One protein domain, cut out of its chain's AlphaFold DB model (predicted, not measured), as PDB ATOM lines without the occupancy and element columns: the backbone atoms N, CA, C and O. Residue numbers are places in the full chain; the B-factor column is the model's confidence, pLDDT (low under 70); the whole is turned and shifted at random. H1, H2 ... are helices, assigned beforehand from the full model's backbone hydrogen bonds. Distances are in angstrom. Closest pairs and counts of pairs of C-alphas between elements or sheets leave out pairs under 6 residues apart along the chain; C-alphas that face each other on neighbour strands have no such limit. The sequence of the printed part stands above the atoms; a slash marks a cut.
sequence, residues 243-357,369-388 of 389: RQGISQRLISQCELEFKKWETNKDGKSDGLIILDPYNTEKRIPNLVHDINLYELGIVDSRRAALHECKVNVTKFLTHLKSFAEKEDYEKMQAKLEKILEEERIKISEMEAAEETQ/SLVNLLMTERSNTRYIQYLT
ATOM      1  N   ARG A 243     -49.713 -35.612 -59.959       78.12
ATOM      2  CA  ARG A 243     -49.946 -35.348 -58.532       78.12
ATOM      3  C   ARG A 243     -48.797 -35.848 -57.666       78.12
ATOM      4  O   ARG A 243     -48.365 -35.121 -56.780       78.12
ATOM      5  N   GLN A 244     -48.284 -37.040 -57.962       81.00
ATOM      6  CA  GLN A 244     -47.130 -37.609 -57.271       81.00
ATOM      7  C   GLN A 244     -45.845 -36.812 -57.548       81.00
ATOM      8  O   GLN A 244     -45.086 -36.534 -56.625       81.00
ATOM      9  N   GLY A 245     -45.615 -36.394 -58.798       77.44
ATOM     10  CA  GLY A 245     -44.459 -35.566 -59.159       77.44
ATOM     11  C   GLY A 245     -44.483 -34.190 -58.487       77.44
ATOM     12  O   GLY A 245     -43.488 -33.763 -57.901       77.44
ATOM     13  N   ILE A 246     -45.637 -33.511 -58.493       80.81
ATOM     14  CA  ILE A 246     -45.813 -32.235 -57.786       80.81
ATOM     15  C   ILE A 246     -45.661 -32.411 -56.282       80.81
ATOM     16  O   ILE A 246     -44.998 -31.588 -55.655       80.81
ATOM     17  N   SER A 247     -46.266 -33.441 -55.684       80.06
ATOM     18  CA  SER A 247     -46.194 -33.631 -54.235       80.06
ATOM     19  C   SER A 247     -44.754 -33.867 -53.783       80.06
ATOM     20  O   SER A 247     -44.297 -33.179 -52.873       80.06
ATOM     21  N   GLN A 248     -44.008 -34.742 -54.465       82.69
ATOM     22  CA  GLN A 248     -42.592 -34.994 -54.182       82.69
ATOM     23  C   GLN A 248     -41.738 -33.741 -54.363       82.69
ATOM     24  O   GLN A 248     -40.887 -33.439 -53.526       82.69
ATOM     25  N   ARG A 249     -41.995 -32.965 -55.417       81.44
ATOM     26  CA  ARG A 249     -41.299 -31.702 -55.641       81.44
ATOM     27  C   ARG A 249     -41.584 -30.695 -54.531       81.44
ATOM     28  O   ARG A 249     -40.642 -30.144 -53.971       81.44
ATOM     29  N   LEU A 250     -42.849 -30.460 -54.198       79.25
ATOM     30  CA  LEU A 250     -43.234 -29.534 -53.132       79.25
ATOM     31  C   LEU A 250     -42.658 -29.979 -51.781       79.25
ATOM     32  O   LEU A 250     -42.162 -29.145 -51.031       79.25
ATOM     33  N   ILE A 251     -42.641 -31.286 -51.503       82.12
ATOM     34  CA  ILE A 251     -41.957 -31.878 -50.345       82.12
ATOM     35  C   ILE A 251     -40.468 -31.527 -50.358       82.12
ATOM     36  O   ILE A 251     -39.970 -30.991 -49.372       82.12
ATOM     37  N   SER A 252     -39.769 -31.747 -51.474       84.25
ATOM     38  CA  SER A 252     -38.341 -31.428 -51.586       84.25
ATOM     39  C   SER A 252     -38.058 -29.929 -51.421       84.25
ATOM     40  O   SER A 252     -37.078 -29.550 -50.786       84.25
ATOM     41  N   GLN A 253     -38.940 -29.061 -51.927       81.75
ATOM     42  CA  GLN A 253     -38.836 -27.611 -51.763       81.75
ATOM     43  C   GLN A 253     -39.064 -27.195 -50.307       81.75
ATOM     44  O   GLN A 253     -38.283 -26.407 -49.780       81.75
ATOM     45  N   CYS A 254     -40.057 -27.776 -49.624       80.12
ATOM     46  CA  CYS A 254     -40.239 -27.602 -48.183       80.12
ATOM     47  C   CYS A 254     -38.999 -28.057 -47.403       80.12
ATOM     48  O   CYS A 254     -38.540 -27.344 -46.519       80.12
ATOM     49  N   GLU A 255     -38.414 -29.208 -47.742       83.75
ATOM     50  CA  GLU A 255     -37.196 -29.709 -47.093       83.75
ATOM     51  C   GLU A 255     -35.977 -28.817 -47.337       83.75
ATOM     52  O   GLU A 255     -35.165 -28.631 -46.431       83.75
ATOM     53  N   LEU A 256     -35.843 -28.232 -48.529       84.00
ATOM     54  CA  LEU A 256     -34.802 -27.245 -48.813       84.00
ATOM     55  C   LEU A 256     -34.994 -25.972 -47.986       84.00
ATOM     56  O   LEU A 256     -34.019 -25.460 -47.438       84.00
ATOM     57  N   GLU A 257     -36.225 -25.482 -47.851       81.88
ATOM     58  CA  GLU A 257     -36.525 -24.336 -46.987       81.88
ATOM     59  C   GLU A 257     -36.306 -24.660 -45.501       81.88
ATOM     60  O   GLU A 257     -35.782 -23.822 -44.772       81.88
ATOM     61  N   PHE A 258     -36.593 -25.886 -45.048       81.81
ATOM     62  CA  PHE A 258     -36.243 -26.324 -43.691       81.81
ATOM     63  C   PHE A 258     -34.727 -26.389 -43.477       81.81
ATOM     64  O   PHE A 258     -34.240 -25.934 -42.447       81.81
ATOM     65  N   LYS A 259     -33.952 -26.857 -44.460       83.69
ATOM     66  CA  LYS A 259     -32.481 -26.799 -44.385       83.69
ATOM     67  C   LYS A 259     -31.974 -25.359 -44.320       83.69
ATOM     68  O   LYS A 259     -31.096 -25.064 -43.517       83.69
ATOM     69  N   LYS A 260     -32.544 -24.447 -45.121       81.12
ATOM     70  CA  LYS A 260     -32.220 -23.010 -45.043       81.12
ATOM     71  C   LYS A 260     -32.551 -22.438 -43.666       81.12
ATOM     72  O   LYS A 260     -31.753 -21.682 -43.112       81.12
ATOM     73  N   TRP A 261     -33.691 -22.829 -43.097       79.88
ATOM     74  CA  TRP A 261     -34.079 -22.456 -41.739       79.88
ATOM     75  C   TRP A 261     -33.022 -22.883 -40.723       79.88
ATOM     76  O   TRP A 261     -32.546 -22.051 -39.956       79.88
ATOM     77  N   GLU A 262     -32.611 -24.153 -40.745       81.62
ATOM     78  CA  GLU A 262     -31.581 -24.685 -39.846       81.62
ATOM     79  C   GLU A 262     -30.251 -23.934 -39.995       81.62
ATOM     80  O   GLU A 262     -29.657 -23.546 -38.994       81.62
ATOM     81  N   THR A 263     -29.821 -23.631 -41.225       80.06
ATOM     82  CA  THR A 263     -28.578 -22.872 -41.447       80.06
ATOM     83  C   THR A 263     -28.643 -21.430 -40.946       80.06
ATOM     84  O   THR A 263     -27.636 -20.893 -40.490       80.06
ATOM     85  N   ASN A 264     -29.818 -20.799 -41.004       75.62
ATOM     86  CA  ASN A 264     -30.002 -19.404 -40.597       75.62
ATOM     87  C   ASN A 264     -30.338 -19.256 -39.104       75.62
ATOM     88  O   ASN A 264     -30.144 -18.178 -38.543       75.62
ATOM     89  N   LYS A 265     -30.804 -20.325 -38.444       72.25
ATOM     90  CA  LYS A 265     -31.165 -20.359 -37.015       72.25
ATOM     91  C   LYS A 265     -29.982 -20.007 -36.105       72.25
ATOM     92  O   LYS A 265     -30.159 -19.232 -35.160       72.25
ATOM     93  N   ASP A 266     -28.794 -20.503 -36.452       68.31
ATOM     94  CA  ASP A 266     -27.546 -20.318 -35.694       68.31
ATOM     95  C   ASP A 266     -26.655 -19.184 -36.240       68.31
ATOM     96  O   ASP A 266     -25.559 -18.936 -35.729       68.31
ATOM     97  N   GLY A 267     -27.114 -18.470 -37.274       61.88
ATOM     98  CA  GLY A 267     -26.417 -17.299 -37.795       61.88
ATOM     99  C   GLY A 267     -26.286 -16.228 -36.713       61.88
ATOM    100  O   GLY A 267     -27.282 -15.824 -36.104       61.88
ATOM    101  N   LYS A 268     -25.059 -15.749 -36.463       56.91
ATOM    102  CA  LYS A 268     -24.840 -14.593 -35.586       56.91
ATOM    103  C   LYS A 268     -25.598 -13.405 -36.174       56.91
ATOM    104  O   LYS A 268     -25.357 -13.027 -37.317       56.91
ATOM    105  N   SER A 269     -26.519 -12.848 -35.390       54.47
ATOM    106  CA  SER A 269     -27.131 -11.557 -35.691       54.47
ATOM    107  C   SER A 269     -26.014 -10.517 -35.606       54.47
ATOM    108  O   SER A 269     -25.625 -10.125 -34.505       54.47
ATOM    109  N   ASP A 270     -25.428 -10.143 -36.747       46.50
ATOM    110  CA  ASP A 270     -24.707  -8.874 -36.838       46.50
ATOM    111  C   ASP A 270     -25.744  -7.812 -36.473       46.50
ATOM    112  O   ASP A 270     -26.752  -7.659 -37.165       46.50
ATOM    113  N   GLY A 271     -25.569  -7.254 -35.274       46.47
ATOM    114  CA  GLY A 271     -26.662  -6.758 -34.450       46.47
ATOM    115  C   GLY A 271     -27.613  -5.810 -35.163       46.47
ATOM    116  O   GLY A 271     -27.181  -5.033 -36.006       46.47
ATOM    117  N   LEU A 272     -28.891  -5.877 -34.768       45.84
ATOM    118  CA  LEU A 272     -29.917  -4.843 -34.926       45.84
ATOM    119  C   LEU A 272     -29.639  -3.896 -36.103       45.84
ATOM    120  O   LEU A 272     -29.457  -2.689 -35.930       45.84
ATOM    121  N   ILE A 273     -29.654  -4.427 -37.331       50.22
ATOM    122  CA  ILE A 273     -30.026  -3.597 -38.473       50.22
ATOM    123  C   ILE A 273     -31.520  -3.383 -38.289       50.22
ATOM    124  O   ILE A 273     -32.336  -4.073 -38.891       50.22
ATOM    125  N   ILE A 274     -31.860  -2.465 -37.378       52.31
ATOM    126  CA  ILE A 274     -33.209  -1.962 -37.198       52.31
ATOM    127  C   ILE A 274     -33.622  -1.538 -38.599       52.31
ATOM    128  O   ILE A 274     -33.057  -0.594 -39.157       52.31
ATOM    129  N   LEU A 275     -34.540  -2.293 -39.202       56.06
ATOM    130  CA  LEU A 275     -35.270  -1.863 -40.382       56.06
ATOM    131  C   LEU A 275     -35.926  -0.548 -39.985       56.06
ATOM    132  O   LEU A 275     -36.976  -0.574 -39.362       56.06
ATOM    133  N   ASP A 276     -35.245   0.575 -40.224       57.47
ATOM    134  CA  ASP A 276     -35.685   1.881 -39.752       57.47
ATOM    135  C   ASP A 276     -36.990   2.224 -40.479       57.47
ATOM    136  O   ASP A 276     -36.951   2.588 -41.664       57.47
ATOM    137  N   PRO A 277     -38.148   2.105 -39.800       54.94
ATOM    138  CA  PRO A 277     -39.435   2.355 -40.425       54.94
ATOM    139  C   PRO A 277     -39.640   3.857 -40.670       54.94
ATOM    140  O   PRO A 277     -40.646   4.256 -41.252       54.94
ATOM    141  N   TYR A 278     -38.687   4.695 -40.244       59.03
ATOM    142  CA  TYR A 278     -38.670   6.139 -40.431       59.03
ATOM    143  C   TYR A 278     -37.647   6.587 -41.482       59.03
ATOM    144  O   TYR A 278     -37.491   7.793 -41.702       59.03
ATOM    145  N   ASN A 279     -36.999   5.657 -42.197       66.62
ATOM    146  CA  ASN A 279     -36.124   5.999 -43.313       66.62
ATOM    147  C   ASN A 279     -36.945   6.462 -44.532       66.62
ATOM    148  O   ASN A 279     -37.283   5.696 -45.440       66.62
ATOM    149  N   THR A 280     -37.250   7.758 -44.543       61.56
ATOM    150  CA  THR A 280     -38.032   8.445 -45.586       61.56
ATOM    151  C   THR A 280     -37.335   8.549 -46.947       61.56
ATOM    152  O   THR A 280     -37.962   8.984 -47.912       61.56
ATOM    153  N   GLU A 281     -36.070   8.133 -47.065       68.69
ATOM    154  CA  GLU A 281     -35.339   8.115 -48.340       68.69
ATOM    155  C   GLU A 281     -35.681   6.882 -49.195       68.69
ATOM    156  O   GLU A 281     -35.428   6.859 -50.404       68.69
ATOM    157  N   LYS A 282     -36.293   5.850 -48.596       72.00
ATOM    158  CA  LYS A 282     -36.720   4.639 -49.306       72.00
ATOM    159  C   LYS A 282     -37.968   4.893 -50.160       72.00
ATOM    160  O   LYS A 282     -38.859   5.665 -49.816       72.00
ATOM    161  N   ARG A 283     -38.079   4.170 -51.285       76.12
ATOM    162  CA  ARG A 283     -39.313   4.141 -52.091       76.12
ATOM    163  C   ARG A 283     -40.475   3.612 -51.239       76.12
ATOM    164  O   ARG A 283     -40.307   2.622 -50.531       76.12
ATOM    165  N   ILE A 284     -41.658   4.218 -51.389       74.88
ATOM    166  CA  ILE A 284     -42.879   3.912 -50.615       74.88
ATOM    167  C   ILE A 284     -43.160   2.399 -50.473       74.88
ATOM    168  O   ILE A 284     -43.426   1.972 -49.352       74.88
ATOM    169  N   PRO A 285     -43.061   1.555 -51.524       78.19
ATOM    170  CA  PRO A 285     -43.339   0.121 -51.389       78.19
ATOM    171  C   PRO A 285     -42.396  -0.603 -50.420       78.19
ATOM    172  O   PRO A 285     -42.830  -1.480 -49.678       78.19
ATOM    173  N   ASN A 286     -41.123  -0.207 -50.392       74.81
ATOM    174  CA  ASN A 286     -40.125  -0.811 -49.511       74.81
ATOM    175  C   ASN A 286     -40.343  -0.358 -48.065       74.81
ATOM    176  O   ASN A 286     -40.226  -1.161 -47.153       74.81
ATOM    177  N   LEU A 287     -40.738   0.903 -47.864       73.75
ATOM    178  CA  LEU A 287     -41.089   1.416 -46.539       73.75
ATOM    179  C   LEU A 287     -42.303   0.683 -45.951       73.75
ATOM    180  O   LEU A 287     -42.284   0.285 -44.793       73.75
ATOM    181  N   VAL A 288     -43.346   0.466 -46.758       77.44
ATOM    182  CA  VAL A 288     -44.535  -0.299 -46.343       77.44
ATOM    183  C   VAL A 288     -44.162  -1.741 -45.993       77.44
ATOM    184  O   VAL A 288     -44.661  -2.281 -45.011       77.44
ATOM    185  N   HIS A 289     -43.269  -2.361 -46.766       78.56
ATOM    186  CA  HIS A 289     -42.769  -3.701 -46.466       78.56
ATOM    187  C   HIS A 289     -42.005  -3.749 -45.133       78.56
ATOM    188  O   HIS A 289     -42.300  -4.606 -44.302       78.56
ATOM    189  N   ASP A 290     -41.102  -2.796 -44.898       72.25
ATOM    190  CA  ASP A 290     -40.307  -2.707 -43.669       72.25
ATOM    191  C   ASP A 290     -41.190  -2.461 -42.431       72.25
ATOM    192  O   ASP A 290     -41.005  -3.106 -41.400       72.25
ATOM    193  N   ILE A 291     -42.203  -1.590 -42.543       75.56
ATOM    194  CA  ILE A 291     -43.187  -1.348 -41.476       75.56
ATOM    195  C   ILE A 291     -43.967  -2.629 -41.160       75.56
ATOM    196  O   ILE A 291     -44.117  -2.969 -39.988       75.56
ATOM    197  N   ASN A 292     -44.415  -3.370 -42.177       79.75
ATOM    198  CA  ASN A 292     -45.140  -4.626 -41.974       79.75
ATOM    199  C   ASN A 292     -44.275  -5.673 -41.255       79.75
ATOM    200  O   ASN A 292     -44.750  -6.330 -40.333       79.75
ATOM    201  N   LEU A 293     -42.999  -5.815 -41.632       78.31
ATOM    202  CA  LEU A 293     -42.067  -6.712 -40.938       78.31
ATOM    203  C   LEU A 293     -41.872  -6.288 -39.474       78.31
ATOM    204  O   LEU A 293     -41.928  -7.121 -38.566       78.31
ATOM    205  N   TYR A 294     -41.726  -4.986 -39.229       74.88
ATOM    206  CA  TYR A 294     -41.580  -4.439 -37.884       74.88
ATOM    207  C   TYR A 294     -42.831  -4.654 -37.010       74.88
ATOM    208  O   TYR A 294     -42.723  -4.978 -35.822       74.88
ATOM    209  N   GLU A 295     -44.036  -4.527 -37.572       77.00
ATOM    210  CA  GLU A 295     -45.285  -4.827 -36.860       77.00
ATOM    211  C   GLU A 295     -45.382  -6.294 -36.427       77.00
ATOM    212  O   GLU A 295     -45.880  -6.565 -35.332       77.00
ATOM    213  N   LEU A 296     -44.822  -7.213 -37.218       78.44
ATOM    214  CA  LEU A 296     -44.727  -8.643 -36.910       78.44
ATOM    215  C   LEU A 296     -43.584  -8.992 -35.931       78.44
ATOM    216  O   LEU A 296     -43.388 -10.162 -35.608       78.44
ATOM    217  N   GLY A 297     -42.815  -8.006 -35.449       71.62
ATOM    218  CA  GLY A 297     -41.686  -8.227 -34.532       71.62
ATOM    219  C   GLY A 297     -40.406  -8.740 -35.212       71.62
ATOM    220  O   GLY A 297     -39.487  -9.229 -34.544       71.62
ATOM    221  N   ILE A 298     -40.327  -8.627 -36.539       79.19
ATOM    222  CA  ILE A 298     -39.179  -9.035 -37.353       79.19
ATOM    223  C   ILE A 298     -38.229  -7.846 -37.459       79.19
ATOM    224  O   ILE A 298     -38.360  -6.998 -38.337       79.19
ATOM    225  N   VAL A 299     -37.298  -7.762 -36.510       70.62
ATOM    226  CA  VAL A 299     -36.401  -6.601 -36.373       70.62
ATOM    227  C   VAL A 299     -34.984  -6.891 -36.878       70.62
ATOM    228  O   VAL A 299     -34.273  -5.965 -37.250       70.62
ATOM    229  N   ASP A 300     -34.608  -8.169 -36.976       71.44
ATOM    230  CA  ASP A 300     -33.269  -8.599 -37.385       71.44
ATOM    231  C   ASP A 300     -33.275  -9.287 -38.753       71.44
ATOM    232  O   ASP A 300     -34.226  -9.990 -39.110       71.44
ATOM    233  N   SER A 301     -32.148  -9.200 -39.465       70.75
ATOM    234  CA  SER A 301     -31.895  -9.923 -40.723       70.75
ATOM    235  C   SER A 301     -32.112 -11.434 -40.585       70.75
ATOM    236  O   SER A 301     -32.686 -12.065 -41.473       70.75
ATOM    237  N   ARG A 302     -31.749 -12.004 -39.428       76.50
ATOM    238  CA  ARG A 302     -32.034 -13.401 -39.081       76.50
ATOM    239  C   ARG A 302     -33.536 -13.680 -39.079       76.50
ATOM    240  O   ARG A 302     -33.988 -14.592 -39.763       76.50
ATOM    241  N   ARG A 303     -34.326 -12.880 -38.350       75.69
ATOM    242  CA  ARG A 303     -35.789 -13.048 -38.285       75.69
ATOM    243  C   ARG A 303     -36.439 -12.827 -39.652       75.69
ATOM    244  O   ARG A 303     -37.421 -13.494 -39.953       75.69
ATOM    245  N   ALA A 304     -35.892 -11.937 -40.482       75.19
ATOM    246  CA  ALA A 304     -36.376 -11.703 -41.840       75.19
ATOM    247  C   ALA A 304     -36.165 -12.928 -42.744       75.19
ATOM    248  O   ALA A 304     -37.102 -13.346 -43.425       75.19
ATOM    249  N   ALA A 305     -34.988 -13.559 -42.682       74.69
ATOM    250  CA  ALA A 305     -34.712 -14.802 -43.404       74.69
ATOM    251  C   ALA A 305     -35.621 -15.955 -42.935       74.69
ATOM    252  O   ALA A 305     -36.171 -16.688 -43.755       74.69
ATOM    253  N   LEU A 306     -35.848 -16.082 -41.622       79.81
ATOM    254  CA  LEU A 306     -36.792 -17.065 -41.079       79.81
ATOM    255  C   LEU A 306     -38.235 -16.764 -41.518       79.81
ATOM    256  O   LEU A 306     -38.967 -17.667 -41.916       79.81
ATOM    257  N   HIS A 307     -38.653 -15.497 -41.521       81.19
ATOM    258  CA  HIS A 307     -39.966 -15.099 -42.027       81.19
ATOM    259  C   HIS A 307     -40.151 -15.478 -43.501       81.19
ATOM    260  O   HIS A 307     -41.197 -16.021 -43.851       81.19
ATOM    261  N   GLU A 308     -39.150 -15.243 -44.352       80.94
ATOM    262  CA  GLU A 308     -39.195 -15.645 -45.760       80.94
ATOM    263  C   GLU A 308     -39.383 -17.162 -45.903       80.94
ATOM    264  O   GLU A 308     -40.295 -17.602 -46.610       80.94
ATOM    265  N   CYS A 309     -38.618 -17.962 -45.154       80.75
ATOM    266  CA  CYS A 309     -38.793 -19.412 -45.121       80.75
ATOM    267  C   CYS A 309     -40.199 -19.809 -44.628       80.75
ATOM    268  O   CYS A 309     -40.846 -20.645 -45.258       80.75
ATOM    269  N   LYS A 310     -40.737 -19.179 -43.570       82.06
ATOM    270  CA  LYS A 310     -42.108 -19.446 -43.080       82.06
ATOM    271  C   LYS A 310     -43.158 -19.124 -44.146       82.06
ATOM    272  O   LYS A 310     -44.068 -19.921 -44.376       82.06
ATOM    273  N   VAL A 311     -43.055 -17.975 -44.811       83.50
ATOM    274  CA  VAL A 311     -43.995 -17.563 -45.868       83.50
ATOM    275  C   VAL A 311     -43.922 -18.509 -47.068       83.50
ATOM    276  O   VAL A 311     -44.953 -18.877 -47.628       83.50
ATOM    277  N   ASN A 312     -42.727 -18.949 -47.455       82.06
ATOM    278  CA  ASN A 312     -42.560 -19.883 -48.566       82.06
ATOM    279  C   ASN A 312     -43.092 -21.279 -48.215       82.06
ATOM    280  O   ASN A 312     -43.878 -21.836 -48.980       82.06
ATOM    281  N   VAL A 313     -42.770 -21.810 -47.032       81.81
ATOM    282  CA  VAL A 313     -43.277 -23.115 -46.574       81.81
ATOM    283  C   VAL A 313     -44.795 -23.092 -46.404       81.81
ATOM    284  O   VAL A 313     -45.461 -24.029 -46.831       81.81
ATOM    285  N   THR A 314     -45.381 -22.026 -45.855       81.69
ATOM    286  CA  THR A 314     -46.850 -21.911 -45.752       81.69
ATOM    287  C   THR A 314     -47.514 -21.882 -47.126       81.69
ATOM    288  O   THR A 314     -48.487 -22.605 -47.334       81.69
ATOM    289  N   LYS A 315     -46.958 -21.153 -48.107       82.25
ATOM    290  CA  LYS A 315     -47.419 -21.225 -49.506       82.25
ATOM    291  C   LYS A 315     -47.328 -22.655 -50.044       82.25
ATOM    292  O   LYS A 315     -48.330 -23.180 -50.530       82.25
ATOM    293  N   PHE A 316     -46.185 -23.323 -49.903       79.56
ATOM    294  CA  PHE A 316     -46.026 -24.707 -50.357       79.56
ATOM    295  C   PHE A 316     -46.987 -25.674 -49.657       79.56
ATOM    296  O   PHE A 316     -47.542 -26.543 -50.322       79.56
ATOM    297  N   LEU A 317     -47.280 -25.487 -48.367       78.81
ATOM    298  CA  LEU A 317     -48.277 -26.267 -47.628       78.81
ATOM    299  C   LEU A 317     -49.700 -26.042 -48.156       78.81
ATOM    300  O   LEU A 317     -50.444 -27.012 -48.312       78.81
ATOM    301  N   THR A 318     -50.082 -24.803 -48.495       79.56
ATOM    302  CA  THR A 318     -51.395 -24.553 -49.123       79.56
ATOM    303  C   THR A 318     -51.537 -25.276 -50.461       79.56
ATOM    304  O   THR A 318     -52.596 -25.837 -50.743       79.56
ATOM    305  N   HIS A 319     -50.460 -25.346 -51.247       75.44
ATOM    306  CA  HIS A 319     -50.439 -26.100 -52.497       75.44
ATOM    307  C   HIS A 319     -50.417 -27.617 -52.250       75.44
ATOM    308  O   HIS A 319     -51.198 -28.343 -52.866       75.44
ATOM    309  N   LEU A 320     -49.630 -28.111 -51.290       76.62
ATOM    310  CA  LEU A 320     -49.597 -29.526 -50.898       76.62
ATOM    311  C   LEU A 320     -50.971 -30.030 -50.457       76.62
ATOM    312  O   LEU A 320     -51.363 -31.120 -50.861       76.62
ATOM    313  N   LYS A 321     -51.752 -29.219 -49.729       76.94
ATOM    314  CA  LYS A 321     -53.128 -29.565 -49.333       76.94
ATOM    315  C   LYS A 321     -54.027 -29.917 -50.525       76.94
ATOM    316  O   LYS A 321     -54.970 -30.687 -50.370       76.94
ATOM    317  N   SER A 322     -53.763 -29.343 -51.699       73.88
ATOM    318  CA  SER A 322     -54.561 -29.582 -52.907       73.88
ATOM    319  C   SER A 322     -54.092 -30.772 -53.754       73.88
ATOM    320  O   SER A 322     -54.896 -31.314 -54.515       73.88
ATOM    321  N   PHE A 323     -52.832 -31.203 -53.617       66.69
ATOM    322  CA  PHE A 323     -52.220 -32.193 -54.515       66.69
ATOM    323  C   PHE A 323     -51.697 -33.463 -53.828       66.69
ATOM    324  O   PHE A 323     -51.621 -34.496 -54.491       66.69
ATOM    325  N   ALA A 324     -51.344 -33.410 -52.542       69.88
ATOM    326  CA  ALA A 324     -50.715 -34.514 -51.817       69.88
ATOM    327  C   ALA A 324     -51.712 -35.343 -50.992       69.88
ATOM    328  O   ALA A 324     -52.821 -34.905 -50.677       69.88
ATOM    329  N   GLU A 325     -51.290 -36.554 -50.621       73.31
ATOM    330  CA  GLU A 325     -51.997 -37.379 -49.646       73.31
ATOM    331  C   GLU A 325     -51.969 -36.725 -48.261       73.31
ATOM    332  O   GLU A 325     -51.026 -36.019 -47.888       73.31
ATOM    333  N   LYS A 326     -53.029 -36.966 -47.483       71.94
ATOM    334  CA  LYS A 326     -53.252 -36.308 -46.191       71.94
ATOM    335  C   LYS A 326     -52.084 -36.514 -45.217       71.94
ATOM    336  O   LYS A 326     -51.736 -35.591 -44.489       71.94
ATOM    337  N   GLU A 327     -51.454 -37.687 -45.250       76.00
ATOM    338  CA  GLU A 327     -50.341 -38.038 -44.365       76.00
ATOM    339  C   GLU A 327     -49.086 -37.193 -44.607       76.00
ATOM    340  O   GLU A 327     -48.436 -36.774 -43.652       76.00
ATOM    341  N   ASP A 328     -48.731 -36.916 -45.862       75.31
ATOM    342  CA  ASP A 328     -47.513 -36.158 -46.171       75.31
ATOM    343  C   ASP A 328     -47.688 -34.664 -45.894       75.31
ATOM    344  O   ASP A 328     -46.761 -34.002 -45.420       75.31
ATOM    345  N   TYR A 329     -48.902 -34.150 -46.095       79.38
ATOM    346  CA  TYR A 329     -49.280 -32.814 -45.645       79.38
ATOM    347  C   TYR A 329     -49.201 -32.694 -44.113       79.38
ATOM    348  O   TYR A 329     -48.551 -31.777 -43.610       79.38
ATOM    349  N   GLU A 330     -49.792 -33.637 -43.370       79.69
ATOM    350  CA  GLU A 330     -49.768 -33.637 -41.900       79.69
ATOM    351  C   GLU A 330     -48.334 -33.759 -41.351       79.69
ATOM    352  O   GLU A 330     -47.973 -33.037 -40.423       79.69
ATOM    353  N   LYS A 331     -47.471 -34.586 -41.962       82.81
ATOM    354  CA  LYS A 331     -46.045 -34.687 -41.589       82.81
ATOM    355  C   LYS A 331     -45.303 -33.362 -41.762       82.81
ATOM    356  O   LYS A 331     -44.525 -32.983 -40.888       82.81
ATOM    357  N   MET A 332     -45.501 -32.669 -42.886       80.19
ATOM    358  CA  MET A 332     -44.816 -31.397 -43.146       80.19
ATOM    359  C   MET A 332     -45.367 -30.257 -42.292       80.19
ATOM    360  O   MET A 332     -44.590 -29.429 -41.817       80.19
ATOM    361  N   GLN A 333     -46.676 -30.248 -42.035       83.06
ATOM    362  CA  GLN A 333     -47.291 -29.314 -41.099       83.06
ATOM    363  C   GLN A 333     -46.746 -29.522 -39.676       83.06
ATOM    364  O   GLN A 333     -46.288 -28.563 -39.063       83.06
ATOM    365  N   ALA A 334     -46.687 -30.766 -39.190       81.31
ATOM    366  CA  ALA A 334     -46.143 -31.079 -37.869       81.31
ATOM    367  C   ALA A 334     -44.656 -30.700 -37.737       81.31
ATOM    368  O   ALA A 334     -44.222 -30.230 -36.686       81.31
ATOM    369  N   LYS A 335     -43.858 -30.865 -38.805       81.25
ATOM    370  CA  LYS A 335     -42.463 -30.392 -38.836       81.25
ATOM    371  C   LYS A 335     -42.372 -28.869 -38.730       81.25
ATOM    372  O   LYS A 335     -41.548 -28.380 -37.963       81.25
ATOM    373  N   LEU A 336     -43.211 -28.130 -39.462       83.19
ATOM    374  CA  LEU A 336     -43.257 -26.670 -39.367       83.19
ATOM    375  C   LEU A 336     -43.666 -26.223 -37.957       83.19
ATOM    376  O   LEU A 336     -42.976 -25.402 -37.367       83.19
ATOM    377  N   GLU A 337     -44.739 -26.792 -37.401       82.25
ATOM    378  CA  GLU A 337     -45.209 -26.495 -36.039       82.25
ATOM    379  C   GLU A 337     -44.118 -26.758 -34.998       82.25
ATOM    380  O   GLU A 337     -43.866 -25.914 -34.142       82.25
ATOM    381  N   LYS A 338     -43.396 -27.878 -35.119       84.12
ATOM    382  CA  LYS A 338     -42.275 -28.203 -34.232       84.12
ATOM    383  C   LYS A 338     -41.150 -27.168 -34.316       84.12
ATOM    384  O   LYS A 338     -40.657 -26.731 -33.283       84.12
ATOM    385  N   ILE A 339     -40.747 -26.766 -35.523       81.31
ATOM    386  CA  ILE A 339     -39.675 -25.776 -35.718       81.31
ATOM    387  C   ILE A 339     -40.084 -24.405 -35.155       81.31
ATOM    388  O   ILE A 339     -39.265 -23.731 -34.532       81.31
ATOM    389  N   LEU A 340     -41.344 -24.002 -35.352       81.19
ATOM    390  CA  LEU A 340     -41.875 -22.747 -34.816       81.19
ATOM    391  C   LEU A 340     -41.953 -22.772 -33.284       81.19
ATOM    392  O   LEU A 340     -41.572 -21.790 -32.648       81.19
ATOM    393  N   GLU A 341     -42.378 -23.890 -32.691       80.94
ATOM    394  CA  GLU A 341     -42.426 -24.041 -31.234       80.94
ATOM    395  C   GLU A 341     -41.018 -24.076 -30.619       80.94
ATOM    396  O   GLU A 341     -40.776 -23.443 -29.596       80.94
ATOM    397  N   GLU A 342     -40.048 -24.732 -31.264       81.38
ATOM    398  CA  GLU A 342     -38.647 -24.700 -30.826       81.38
ATOM    399  C   GLU A 342     -38.058 -23.282 -30.851       81.38
ATOM    400  O   GLU A 342     -37.318 -22.910 -29.941       81.38
ATOM    401  N   GLU A 343     -38.364 -22.475 -31.874       75.62
ATOM    402  CA  GLU A 343     -37.948 -21.064 -31.900       75.62
ATOM    403  C   GLU A 343     -38.636 -20.243 -30.809       75.62
ATOM    404  O   GLU A 343     -37.996 -19.407 -30.173       75.62
ATOM    405  N   ARG A 344     -39.921 -20.501 -30.554       77.75
ATOM    406  CA  ARG A 344     -40.668 -19.839 -29.484       77.75
ATOM    407  C   ARG A 344     -40.056 -20.122 -28.114       77.75
ATOM    408  O   ARG A 344     -39.814 -19.180 -27.364       77.75
ATOM    409  N   ILE A 345     -39.773 -21.390 -27.816       76.81
ATOM    410  CA  ILE A 345     -39.145 -21.808 -26.556       76.81
ATOM    411  C   ILE A 345     -37.790 -21.116 -26.392       76.81
ATOM    412  O   ILE A 345     -37.544 -20.530 -25.343       76.81
ATOM    413  N   LYS A 346     -36.955 -21.079 -27.440       77.56
ATOM    414  CA  LYS A 346     -35.661 -20.379 -27.392       77.56
ATOM    415  C   LYS A 346     -35.799 -18.897 -27.034       77.56
ATOM    416  O   LYS A 346     -34.995 -18.392 -26.261       77.56
ATOM    417  N   ILE A 347     -36.789 -18.191 -27.583       72.94
ATOM    418  CA  ILE A 347     -36.992 -16.761 -27.291       72.94
ATOM    419  C   ILE A 347     -37.487 -16.568 -25.857       72.94
ATOM    420  O   ILE A 347     -36.945 -15.728 -25.149       72.94
ATOM    421  N   SER A 348     -38.446 -17.380 -25.404       72.88
ATOM    422  CA  SER A 348     -38.929 -17.341 -24.019       72.88
ATOM    423  C   SER A 348     -37.844 -17.686 -22.994       72.88
ATOM    424  O   SER A 348     -37.796 -17.087 -21.925       72.88
ATOM    425  N   GLU A 349     -36.944 -18.619 -23.310       73.12
ATOM    426  CA  GLU A 349     -35.797 -18.951 -22.459       73.12
ATOM    427  C   GLU A 349     -34.740 -17.836 -22.443       73.12
ATOM    428  O   GLU A 349     -34.148 -17.586 -21.396       73.12
ATOM    429  N   MET A 350     -34.520 -17.140 -23.567       67.31
ATOM    430  CA  MET A 350     -33.642 -15.964 -23.612       67.31
ATOM    431  C   MET A 350     -34.196 -14.810 -22.766       67.31
ATOM    432  O   MET A 350     -33.437 -14.207 -22.015       67.31
ATOM    433  N   GLU A 351     -35.508 -14.555 -22.818       64.44
ATOM    434  CA  GLU A 351     -36.169 -13.550 -21.970       64.44
ATOM    435  C   GLU A 351     -36.069 -13.913 -20.480       64.44
ATOM    436  O   GLU A 351     -35.673 -13.088 -19.661       64.44
ATOM    437  N   ALA A 352     -36.323 -15.177 -20.122       60.97
ATOM    438  CA  ALA A 352     -36.211 -15.640 -18.738       60.97
ATOM    439  C   ALA A 352     -34.764 -15.607 -18.203       60.97
ATOM    440  O   ALA A 352     -34.546 -15.370 -17.011       60.97
ATOM    441  N   ALA A 353     -33.766 -15.841 -19.063       58.38
ATOM    442  CA  ALA A 353     -32.346 -15.751 -18.716       58.38
ATOM    443  C   ALA A 353     -31.873 -14.296 -18.527       58.38
ATOM    444  O   ALA A 353     -31.022 -14.041 -17.672       58.38
ATOM    445  N   GLU A 354     -32.437 -13.348 -19.281       56.59
ATOM    446  CA  GLU A 354     -32.207 -11.907 -19.101       56.59
ATOM    447  C   GLU A 354     -32.880 -11.377 -17.821       56.59
ATOM    448  O   GLU A 354     -32.298 -10.539 -17.135       56.59
ATOM    449  N   GLU A 355     -34.034 -11.925 -17.422       53.25
ATOM    450  CA  GLU A 355     -34.699 -11.598 -16.148       53.25
ATOM    451  C   GLU A 355     -33.995 -12.181 -14.903       53.25
ATOM    452  O   GLU A 355     -34.123 -11.632 -13.806       53.25
ATOM    453  N   THR A 356     -33.252 -13.291 -15.037       47.47
ATOM    454  CA  THR A 356     -32.528 -13.936 -13.916       47.47
ATOM    455  C   THR A 356     -31.079 -13.484 -13.748       47.47
ATOM    456  O   THR A 356     -30.480 -13.758 -12.702       47.47
ATOM    457  N   GLN A 357     -30.503 -12.757 -14.711       44.59
ATOM    458  CA  GLN A 357     -29.305 -11.966 -14.444       44.59
ATOM    459  C   GLN A 357     -29.705 -10.789 -13.557       44.59
ATOM    460  O   GLN A 357     -30.380  -9.869 -14.009       44.59
ATOM    461  N   SER A 369     -30.835   3.014 -23.288       64.94
ATOM    462  CA  SER A 369     -30.747   1.583 -22.946       64.94
ATOM    463  C   SER A 369     -32.093   1.029 -22.483       64.94
ATOM    464  O   SER A 369     -32.481  -0.063 -22.892       64.94
ATOM    465  N   LEU A 370     -32.850   1.818 -21.715       71.25
ATOM    466  CA  LEU A 370     -34.199   1.465 -21.273       71.25
ATOM    467  C   LEU A 370     -35.194   1.448 -22.443       71.25
ATOM    468  O   LEU A 370     -36.029   0.553 -22.532       71.25
ATOM    469  N   VAL A 371     -35.076   2.400 -23.376       70.31
ATOM    470  CA  VAL A 371     -35.864   2.398 -24.619       70.31
ATOM    471  C   VAL A 371     -35.527   1.179 -25.478       70.31
ATOM    472  O   VAL A 371     -36.442   0.524 -25.967       70.31
ATOM    473  N   ASN A 372     -34.246   0.833 -25.628       66.44
ATOM    474  CA  ASN A 372     -33.837  -0.349 -26.387       66.44
ATOM    475  C   ASN A 372     -34.369  -1.643 -25.756       66.44
ATOM    476  O   ASN A 372     -34.871  -2.491 -26.484       66.44
ATOM    477  N   LEU A 373     -34.344  -1.771 -24.425       70.06
ATOM    478  CA  LEU A 373     -34.870  -2.943 -23.720       70.06
ATOM    479  C   LEU A 373     -36.387  -3.103 -23.923       70.06
ATOM    480  O   LEU A 373     -36.839  -4.162 -24.354       70.06
ATOM    481  N   LEU A 374     -37.163  -2.025 -23.759       72.00
ATOM    482  CA  LEU A 374     -38.610  -2.032 -24.025       72.00
ATOM    483  C   LEU A 374     -38.946  -2.325 -25.498       72.00
ATOM    484  O   LEU A 374     -39.959  -2.958 -25.803       72.00
ATOM    485  N   MET A 375     -38.119  -1.848 -26.432       71.38
ATOM    486  CA  MET A 375     -38.290  -2.122 -27.860       71.38
ATOM    487  C   MET A 375     -37.991  -3.586 -28.189       71.38
ATOM    488  O   MET A 375     -38.727  -4.182 -28.981       71.38
ATOM    489  N   THR A 376     -36.984  -4.180 -27.547       70.25
ATOM    490  CA  THR A 376     -36.660  -5.605 -27.669       70.25
ATOM    491  C   THR A 376     -37.781  -6.475 -27.101       70.25
ATOM    492  O   THR A 376     -38.302  -7.305 -27.844       70.25
ATOM    493  N   GLU A 377     -38.257  -6.220 -25.877       73.94
ATOM    494  CA  GLU A 377     -39.394  -6.940 -25.266       73.94
ATOM    495  C   GLU A 377     -40.660  -6.857 -26.129       73.94
ATOM    496  O   GLU A 377     -41.318  -7.861 -26.423       73.94
ATOM    497  N   ARG A 378     -40.993  -5.652 -26.613       77.12
ATOM    498  CA  ARG A 378     -42.137  -5.452 -27.509       77.12
ATOM    499  C   ARG A 378     -41.969  -6.225 -28.815       77.12
ATOM    500  O   ARG A 378     -42.945  -6.781 -29.323       77.12
ATOM    501  N   SER A 379     -40.762  -6.235 -29.380       75.88
ATOM    502  CA  SER A 379     -40.474  -6.960 -30.618       75.88
ATOM    503  C   SER A 379     -40.583  -8.471 -30.434       75.88
ATOM    504  O   SER A 379     -41.167  -9.141 -31.281       75.88
ATOM    505  N   ASN A 380     -40.094  -9.001 -29.312       76.88
ATOM    506  CA  ASN A 380     -40.144 -10.421 -28.999       76.88
ATOM    507  C   ASN A 380     -41.575 -10.876 -28.732       76.88
ATOM    508  O   ASN A 380     -42.007 -11.866 -29.313       76.88
ATOM    509  N   THR A 381     -42.350 -10.102 -27.966       79.50
ATOM    510  CA  THR A 381     -43.771 -10.388 -27.710       79.50
ATOM    511  C   THR A 381     -44.553 -10.494 -29.022       79.50
ATOM    512  O   THR A 381     -45.313 -11.441 -29.234       79.50
ATOM    513  N   ARG A 382     -44.341  -9.541 -29.939       80.50
ATOM    514  CA  ARG A 382     -44.963  -9.546 -31.274       80.50
ATOM    515  C   ARG A 382     -44.492 -10.716 -32.126       80.50
ATOM    516  O   ARG A 382     -45.306 -11.339 -32.797       80.50
ATOM    517  N   TYR A 383     -43.204 -11.043 -32.069       78.31
ATOM    518  CA  TYR A 383     -42.645 -12.154 -32.826       78.31
ATOM    519  C   TYR A 383     -43.150 -13.510 -32.308       78.31
ATOM    520  O   TYR A 383     -43.500 -14.367 -33.109       78.31
ATOM    521  N   ILE A 384     -43.304 -13.689 -30.993       77.62
ATOM    522  CA  ILE A 384     -43.918 -14.884 -30.391       77.62
ATOM    523  C   ILE A 384     -45.374 -15.030 -30.850       77.62
ATOM    524  O   ILE A 384     -45.776 -16.121 -31.260       77.62
ATOM    525  N   GLN A 385     -46.147 -13.936 -30.841       80.44
ATOM    526  CA  GLN A 385     -47.513 -13.921 -31.380       80.44
ATOM    527  C   GLN A 385     -47.539 -14.256 -32.876       80.44
ATOM    528  O   GLN A 385     -48.396 -15.006 -33.327       80.44
ATOM    529  N   TYR A 386     -46.578 -13.746 -33.649       79.88
ATOM    530  CA  TYR A 386     -46.449 -14.069 -35.065       79.88
ATOM    531  C   TYR A 386     -46.079 -15.539 -35.305       79.88
ATOM    532  O   TYR A 386     -46.523 -16.130 -36.287       79.88
ATOM    533  N   LEU A 387     -45.253 -16.142 -34.448       76.56
ATOM    534  CA  LEU A 387     -44.851 -17.547 -34.551       76.56
ATOM    535  C   LEU A 387     -45.980 -18.517 -34.180       76.56
ATOM    536  O   LEU A 387     -45.925 -19.666 -34.613       76.56
ATOM    537  N   THR A 388     -47.007 -18.059 -33.457       71.94
ATOM    538  CA  THR A 388     -48.179 -18.877 -33.124       71.94
ATOM    539  C   THR A 388     -49.018 -19.097 -34.391       71.94
ATOM    540  O   THR A 388     -49.366 -18.135 -35.073       71.94
TER     541      THR A 388
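What this domain is: This is residues 243 to 357 and 369 to 388 of the 389 residues of an uncharacterized protein of Kluyveromyces marxianus (strain DMKU3-1042 / BCC 29191 / NBRC 104275) (UniProt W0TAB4). Three long helices, H1, H3 and H4, run alternately to and fro as a loose up-and-down bundle, with H5 running back along part of H4 and the short H2 set crosswise, its closing end near H3 and H5. H3 and H4 form a hairpin whose helices touch over part of their length; the last residues of H4, 352 to 356, and the first of H5, 369 to 374, stick out free. The printed part has 135 residues with five named helices, H1 to H5 in that order, and no named strand; the class is all helix. It is only just loose, close to compact, with a radius of gyration of the C-alphas of 17.1 A, and has a flat outline of 54 by 42 by 23 A.

How they stand to each other: H1, residues 243 to 265, touches H3, residues 301 to 323, at a shallow tilt of 15 degrees, opposite ways; their closest C-alphas are those of Arg 243 and Phe 323, 5.6 A apart. H3 touches H4, residues 326 to 356, with residues 317 to 321 alone, at a shallow tilt of 22 degrees, opposite ways; the closest C-alphas, of Leu 320 and Tyr 329, are 6.2 A apart. H1 and H4 are close but not clearly touching, the closest C-alphas, of Ile 251 and Met 332, being 7.8 A apart. H4 touches H5, residues 369 to 387, with residues 340 to 347 alone, at a shallow tilt of 19 degrees, opposite ways; the closest C-alphas, of Arg 344 and Ile 384, are 6.0 A apart. H2, residues 284 to 295, is about perpendicular to H3, at 89 degrees, and close but not clearly touching, with the C-alphas of Leu 293 and Ala 304 closest at 7.6 A. H1 and H5 are apart, as are H3 and H5. Every O i to N i+4 pair is within hydrogen-bond range in H1, H2, H4 and H5, and 18 of 19 in H3.

Where its parts are: H1 begins at C-alpha 243, (-49.946, -35.348, -58.532), and measures 32.3 A from first to last C-alpha. H2 measures 16.5 A, H3 33.2 A and H4, the longest, 44.4 A. H5 measures 26.4 A and ends at C-alpha 387, (-44.851, -17.547, -34.551).

The domain as a whole: The C-alphas farthest apart, of Arg 243 and Ser 369, are 54.8 A apart. Residues 358 to 368 are not printed, and C-alphas 357 and 369 are 16.1 A apart across this cut. The link from H1 to H2, residues 266 to 283, is long. Mean pLDDT of the printed part is 73.8, and 28 residues are under 70, among them 266 to 281 and 350 to 357.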